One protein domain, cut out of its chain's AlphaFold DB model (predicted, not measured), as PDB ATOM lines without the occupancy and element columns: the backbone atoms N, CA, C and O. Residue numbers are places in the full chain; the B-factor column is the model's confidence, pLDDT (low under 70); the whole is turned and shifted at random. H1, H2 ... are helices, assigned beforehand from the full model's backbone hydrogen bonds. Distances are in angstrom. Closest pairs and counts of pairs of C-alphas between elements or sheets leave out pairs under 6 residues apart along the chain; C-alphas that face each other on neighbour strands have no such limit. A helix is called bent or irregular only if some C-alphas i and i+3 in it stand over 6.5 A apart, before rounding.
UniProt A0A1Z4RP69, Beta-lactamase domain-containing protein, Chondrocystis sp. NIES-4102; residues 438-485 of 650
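What this domain is: This is residues 438 to 485 of the 650 residues of the protein "Beta-lactamase domain-containing protein" of Chondrocystis sp. NIES-4102 (UniProt A0A1Z4RP69). The model is an open, loose ring of four helices: the longest, H1, makes one long side, the chain turns at one end and comes back through H2 and H3 along the other side, and the short H4 lies at the far end, folded back from H3 toward the end of the ring where H1 begins. The ring is not closed, for H4 stays apart from H1, and the space between H1 and H3 is empty; H2 packs on H1, while residues 466 to 471 of H3 stand free. The printed part has 48 residues with four named helices, in the order H1, H2, H3, H4, and no named strand, and its class is all helix. It is loose, with a radius of gyration of the C-alphas of 12.1 A, and elongated, with spans of 36 by 20 by 14 A.

How they stand to each other: H1, residues 438 to 453, and H2, residues 458 to 464, touch, and their closest C-alphas, those of Ile 448 and Trp 458, are 5.2 A apart. They run opposite ways at a steep tilt of 63 degrees. H3, residues 466 to 475, and H2 meet only through their link. H3 is apart from H1. H4, residues 478 to 485, is close to H3 but not clearly touching it, with 1 pair of C-alphas within 8 A, those of Trp 473 and Lys 481, 7.4 A apart. H3 and H4 run opposite ways at a steep tilt of 42 degrees. H4 is apart from H1 and from H2. In H1, H2 and H4 every O i to N i+4 pair is within hydrogen-bond range; in H3 4 of 6 are.

Where its parts are: H1 has 16 residues and begins at C-alpha 438, at (-15.040, 0.194, 26.321); its first and last C-alphas are 23.0 A apart. H3 has 10 residues and measures 15.1 A from C-alpha 466 to C-alpha 475, at (-12.903, -0.131, 12.424). H3 is irregular: C-alphas 467 and 470 are 7.4 A apart, and its line is a rough one. H2 has 7 residues and measures 10.1 A. H4 has 8 residues, measures 10.5 A and ends at C-alpha 485, at (-24.893, -4.955, 20.692).

The domain as a whole: The two C-alphas farthest apart, those of Gly 455 and Ile 478, are 36.5 A from each other. The C-alphas of Ser 438 and Leu 485, the first and last printed, are 12.5 A apart. The printed part has no cut. The links H1 to H2, H2 to H3 and H3 to H4 are tight, with 4, 1 and 2 residues. The mean pLDDT of the printed part is 92.2, and no printed residue is under 70.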
ATOM      1  N   SER A 438     -15.119  -0.308  24.946       92.94
ATOM      2  CA  SER A 438     -15.040   0.194  26.321       92.94
ATOM      3  C   SER A 438     -14.166   1.442  26.442       92.94
ATOM      4  O   SER A 438     -14.481   2.324  27.239       92.94
ATOM      5  N   SER A 439     -13.081   1.513  25.664       91.50
ATOM      6  CA  SER A 439     -12.198   2.681  25.632       91.50
ATOM      7  C   SER A 439     -12.889   3.852  24.943       91.50
ATOM      8  O   SER A 439     -12.886   4.946  25.499       91.50
ATOM      9  N   LEU A 440     -13.572   3.598  23.821       90.38
ATOM     10  CA  LEU A 440     -14.381   4.608  23.138       90.38
ATOM     11  C   LEU A 440     -15.455   5.192  24.066       90.38
ATOM     12  O   LEU A 440     -15.565   6.402  24.213       90.38
ATOM     13  N   MET A 441     -16.211   4.341  24.763       91.56
ATOM     14  CA  MET A 441     -17.246   4.817  25.684       91.56
ATOM     15  C   MET A 441     -16.682   5.569  26.891       91.56
ATOM     16  O   MET A 441     -17.366   6.430  27.438       91.56
ATOM     17  N   ARG A 442     -15.465   5.242  27.344       92.25
ATOM     18  CA  ARG A 442     -14.788   6.012  28.394       92.25
ATOM     19  C   ARG A 442     -14.451   7.415  27.892       92.25
ATOM     20  O   ARG A 442     -14.784   8.361  28.591       92.25
ATOM     21  N   GLN A 443     -13.886   7.528  26.691       90.50
ATOM     22  CA  GLN A 443     -13.571   8.814  26.069       90.50
ATOM     23  C   GLN A 443     -14.832   9.655  25.845       90.50
ATOM     24  O   GLN A 443     -14.870  10.802  26.262       90.50
ATOM     25  N   ILE A 444     -15.909   9.068  25.307       91.06
ATOM     26  CA  ILE A 444     -17.192   9.771  25.131       91.06
ATOM     27  C   ILE A 444     -17.730  10.293  26.472       91.06
ATOM     28  O   ILE A 444     -18.228  11.409  26.543       91.06
ATOM     29  N   ARG A 445     -17.636   9.509  27.556       93.00
ATOM     30  CA  ARG A 445     -18.074   9.967  28.887       93.00
ATOM     31  C   ARG A 445     -17.197  11.083  29.452       93.00
ATOM     32  O   ARG A 445     -17.734  11.968  30.107       93.00
ATOM     33  N   GLN A 446     -15.884  11.022  29.228       92.44
ATOM     34  CA  GLN A 446     -14.964  12.095  29.613       92.44
ATOM     35  C   GLN A 446     -15.310  13.379  28.862       92.44
ATOM     36  O   GLN A 446     -15.457  14.416  29.491       92.44
ATOM     37  N   GLU A 447     -15.570  13.276  27.560       91.75
ATOM     38  CA  GLU A 447     -15.963  14.424  26.750       91.75
ATOM     39  C   GLU A 447     -17.293  15.028  27.197       91.75
ATOM     40  O   GLU A 447     -17.420  16.239  27.308       91.75
ATOM     41  N   ILE A 448     -18.287  14.194  27.518       93.56
ATOM     42  CA  ILE A 448     -19.559  14.673  28.072       93.56
ATOM     43  C   ILE A 448     -19.331  15.446  29.379       93.56
ATOM     44  O   ILE A 448     -19.964  16.478  29.582       93.56
ATOM     45  N   ALA A 449     -18.432  14.975  30.250       93.88
ATOM     46  CA  ALA A 449     -18.110  15.673  31.492       93.88
ATOM     47  C   ALA A 449     -17.420  17.025  31.230       93.88
ATOM     48  O   ALA A 449     -17.800  18.019  31.844       93.88
ATOM     49  N   THR A 450     -16.467  17.078  30.294       92.38
ATOM     50  CA  THR A 450     -15.806  18.324  29.865       92.38
ATOM     51  C   THR A 450     -16.813  19.309  29.276       92.38
ATOM     52  O   THR A 450     -16.930  20.432  29.760       92.38
ATOM     53  N   ALA A 451     -17.617  18.861  28.309       91.56
ATOM     54  CA  ALA A 451     -18.655  19.663  27.676       91.56
ATOM     55  C   ALA A 451     -19.620  20.261  28.708       91.56
ATOM     56  O   ALA A 451     -20.005  21.420  28.591       91.56
ATOM     57  N   GLN A 452     -19.982  19.494  29.741       92.56
ATOM     58  CA  GLN A 452     -20.873  19.960  30.798       92.56
ATOM     59  C   GLN A 452     -20.245  21.062  31.666       92.56
ATOM     60  O   GLN A 452     -20.949  21.997  32.046       92.56
ATOM     61  N   ILE A 453     -18.938  20.995  31.946       93.31
ATOM     62  CA  ILE A 453     -18.197  22.072  32.631       93.31
ATOM     63  C   ILE A 453     -18.171  23.341  31.762       93.31
ATOM     64  O   ILE A 453     -18.297  24.447  32.279       93.31
ATOM     65  N   GLU A 454     -18.081  23.180  30.442       90.50
ATOM     66  CA  GLU A 454     -18.086  24.262  29.447       90.50
ATOM     67  C   GLU A 454     -19.500  24.785  29.108       90.50
ATOM     68  O   GLU A 454     -19.662  25.623  28.220       90.50
ATOM     69  N   GLY A 455     -20.545  24.298  29.787       90.56
ATOM     70  CA  GLY A 455     -21.936  24.727  29.587       90.56
ATOM     71  C   GLY A 455     -22.659  24.076  28.398       90.56
ATOM     72  O   GLY A 455     -23.787  24.450  28.080       90.56
ATOM     73  N   SER A 456     -22.045  23.088  27.746       91.25
ATOM     74  CA  SER A 456     -22.647  22.290  26.676       91.25
ATOM     75  C   SER A 456     -23.361  21.040  27.205       91.25
ATOM     76  O   SER A 456     -23.026  20.468  28.240       91.25
ATOM     77  N   ASN A 457     -24.369  20.577  26.467       90.56
ATOM     78  CA  ASN A 457     -25.161  19.397  26.821       90.56
ATOM     79  C   ASN A 457     -24.529  18.111  26.246       90.56
ATOM     80  O   ASN A 457     -23.985  18.123  25.140       90.56
ATOM     81  N   TRP A 458     -24.690  16.969  26.929       93.75
ATOM     82  CA  TRP A 458     -24.352  15.632  26.417       93.75
ATOM     83  C   TRP A 458     -24.890  15.381  24.999       93.75
ATOM     84  O   TRP A 458     -24.244  14.705  24.198       93.75
ATOM     85  N   GLN A 459     -26.062  15.938  24.667       94.62
ATOM     86  CA  GLN A 459     -26.662  15.815  23.338       94.62
ATOM     87  C   GLN A 459     -25.768  16.412  22.248       94.62
ATOM     88  O   GLN A 459     -25.700  15.847  21.156       94.62
ATOM     89  N   SER A 460     -25.067  17.510  22.534       93.12
ATOM     90  CA  SER A 460     -24.135  18.138  21.599       93.12
ATOM     91  C   SER A 460     -22.947  17.222  21.293       93.12
ATOM     92  O   SER A 460     -22.625  17.026  20.122       93.12
ATOM     93  N   VAL A 461     -22.380  16.573  22.317       92.88
ATOM     94  CA  VAL A 461     -21.298  15.583  22.155       92.88
ATOM     95  C   VAL A 461     -21.781  14.366  21.370       92.88
ATOM     96  O   VAL A 461     -21.134  13.906  20.440       92.88
ATOM     97  N   ILE A 462     -22.961  13.832  21.686       92.31
ATOM     98  CA  ILE A 462     -23.499  12.676  20.960       92.31
ATOM     99  C   ILE A 462     -23.852  13.024  19.500       92.31
ATOM    100  O   ILE A 462     -23.721  12.177  18.609       92.31
ATOM    101  N   ASN A 463     -24.285  14.259  19.230       90.94
ATOM    102  CA  ASN A 463     -24.548  14.749  17.878       90.94
ATOM    103  C   ASN A 463     -23.267  14.841  17.038       90.94
ATOM    104  O   ASN A 463     -23.293  14.452  15.867       90.94
ATOM    105  N   SER A 464     -22.157  15.310  17.616       90.69
ATOM    106  CA  SER A 464     -20.880  15.445  16.904       90.69
ATOM    107  C   SER A 464     -20.253  14.096  16.531       90.69
ATOM    108  O   SER A 464     -19.504  14.025  15.565       90.69
ATOM    109  N   LEU A 465     -20.641  12.989  17.181       88.62
ATOM    110  CA  LEU A 465     -20.229  11.632  16.776       88.62
ATOM    111  C   LEU A 465     -20.776  11.202  15.407       88.62
ATOM    112  O   LEU A 465     -20.280  10.233  14.822       88.62
ATOM    113  N   ARG A 466     -21.839  11.843  14.902       87.12
ATOM    114  CA  ARG A 466     -22.593  11.341  13.743       87.12
ATOM    115  C   ARG A 466     -21.732  11.146  12.486       87.12
ATOM    116  O   ARG A 466     -21.791  10.040  11.947       87.12
ATOM    117  N   PRO A 467     -20.906  12.113  12.043       86.94
ATOM    118  CA  PRO A 467     -20.072  11.939  10.850       86.94
ATOM    119  C   PRO A 467     -19.068  10.783  10.974       86.94
ATOM    120  O   PRO A 467     -18.628  10.233   9.971       86.94
ATOM    121  N   HIS A 468     -18.737  10.380  12.204       86.75
ATOM    122  CA  HIS A 468     -17.720   9.371  12.498       86.75
ATOM    123  C   HIS A 468     -18.302   7.999  12.860       86.75
ATOM    124  O   HIS A 468     -17.566   7.016  12.902       86.75
ATOM    125  N   THR A 469     -19.614   7.890  13.103       89.75
ATOM    126  CA  THR A 469     -20.236   6.672  13.658       89.75
ATOM    127  C   THR A 469     -20.032   5.448  12.759       89.75
ATOM    128  O   THR A 469     -19.730   4.363  13.259       89.75
ATOM    129  N   GLN A 470     -20.135   5.609  11.436       90.88
ATOM    130  CA  GLN A 470     -19.908   4.507  10.494       90.88
ATOM    131  C   GLN A 470     -18.432   4.106  10.412       90.88
ATOM    132  O   GLN A 470     -18.142   2.914  10.430       90.88
ATOM    133  N   VAL A 471     -17.509   5.074  10.408       89.44
ATOM    134  CA  VAL A 471     -16.057   4.812  10.395       89.44
ATOM    135  C   VAL A 471     -15.633   4.068  11.661       89.44
ATOM    136  O   VAL A 471     -14.949   3.051  11.584       89.44
ATOM    137  N   ILE A 472     -16.106   4.525  12.825       90.00
ATOM    138  CA  ILE A 472     -15.901   3.853  14.111       90.00
ATOM    139  C   ILE A 472     -16.457   2.433  14.057       90.00
ATOM    140  O   ILE A 472     -15.791   1.489  14.462       90.00
ATOM    141  N   TRP A 473     -17.681   2.253  13.560       93.19
ATOM    142  CA  TRP A 473     -18.255   0.920  13.465       93.19
ATOM    143  C   TRP A 473     -17.409   0.015  12.571       93.19
ATOM    144  O   TRP A 473     -17.086  -1.097  12.967       93.19
ATOM    145  N   GLN A 474     -17.010   0.477  11.390       91.44
ATOM    146  CA  GLN A 474     -16.217  -0.307  10.447       91.44
ATOM    147  C   GLN A 474     -14.837  -0.691  10.998       91.44
ATOM    148  O   GLN A 474     -14.390  -1.801  10.715       91.44
ATOM    149  N   SER A 475     -14.212   0.156  11.823       90.50
ATOM    150  CA  SER A 475     -12.903  -0.131  12.424       90.50
ATOM    151  C   SER A 475     -12.948  -1.156  13.566       90.50
ATOM    152  O   SER A 475     -11.925  -1.759  13.892       90.50
ATOM    153  N   LEU A 476     -14.117  -1.400  14.171       92.38
ATOM    154  CA  LEU A 476     -14.256  -2.372  15.255       92.38
ATOM    155  C   LEU A 476     -14.219  -3.817  14.743       92.38
ATOM    156  O   LEU A 476     -14.960  -4.211  13.836       92.38
ATOM    157  N   ALA A 477     -13.444  -4.653  15.437       94.06
ATOM    158  CA  ALA A 477     -13.506  -6.101  15.275       94.06
ATOM    159  C   ALA A 477     -14.914  -6.638  15.598       94.06
ATOM    160  O   ALA A 477     -15.638  -6.091  16.438       94.06
ATOM    161  N   ILE A 478     -15.292  -7.764  14.983       95.31
ATOM    162  CA  ILE A 478     -16.615  -8.391  15.167       95.31
ATOM    163  C   ILE A 478     -16.936  -8.643  16.650       95.31
ATOM    164  O   ILE A 478     -18.057  -8.379  17.082       95.31
ATOM    165  N   ALA A 479     -15.957  -9.073  17.451       96.56
ATOM    166  CA  ALA A 479     -16.143  -9.297  18.886       96.56
ATOM    167  C   ALA A 479     -16.551  -8.016  19.645       96.56
ATOM    168  O   ALA A 479     -17.424  -8.053  20.516       96.56
ATOM    169  N   GLU A 480     -15.984  -6.863  19.281       96.44
ATOM    170  CA  GLU A 480     -16.313  -5.573  19.898       96.44
ATOM    171  C   GLU A 480     -17.683  -5.061  19.435       96.44
ATOM    172  O   GLU A 480     -18.462  -4.565  20.253       96.44
ATOM    173  N   LYS A 481     -18.048  -5.283  18.163       96.50
ATOM    174  CA  LYS A 481     -19.412  -5.034  17.660       96.50
ATOM    175  C   LYS A 481     -20.447  -5.866  18.419       96.50
ATOM    176  O   LYS A 481     -21.447  -5.333  18.899       96.50
ATOM    177  N   GLN A 482     -20.194  -7.161  18.619       96.62
ATOM    178  CA  GLN A 482     -21.061  -8.034  19.418       96.62
ATOM    179  C   GLN A 482     -21.167  -7.566  20.876       96.62
ATOM    180  O   GLN A 482     -22.247  -7.620  21.474       96.62
ATOM    181  N   ARG A 483     -20.064  -7.087  21.462       96.81
ATOM    182  CA  ARG A 483     -20.051  -6.520  22.815       96.81
ATOM    183  C   ARG A 483     -20.907  -5.255  22.901       96.81
ATOM    184  O   ARG A 483     -21.705  -5.133  23.832       96.81
ATOM    185  N   PHE A 484     -20.800  -4.361  21.920       96.31
ATOM    186  CA  PHE A 484     -21.658  -3.182  21.808       96.31
ATOM    187  C   PHE A 484     -23.142  -3.573  21.746       96.31
ATOM    188  O   PHE A 484     -23.943  -3.089  22.548       96.31
ATOM    189  N   LEU A 485     -23.506  -4.509  20.862       95.31
ATOM    190  CA  LEU A 485     -24.893  -4.955  20.692       95.31
ATOM    191  C   LEU A 485     -25.487  -5.550  21.972       95.31
ATOM    192  O   LEU A 485     -26.665  -5.344  22.261       95.31
TER     193      LEU A 485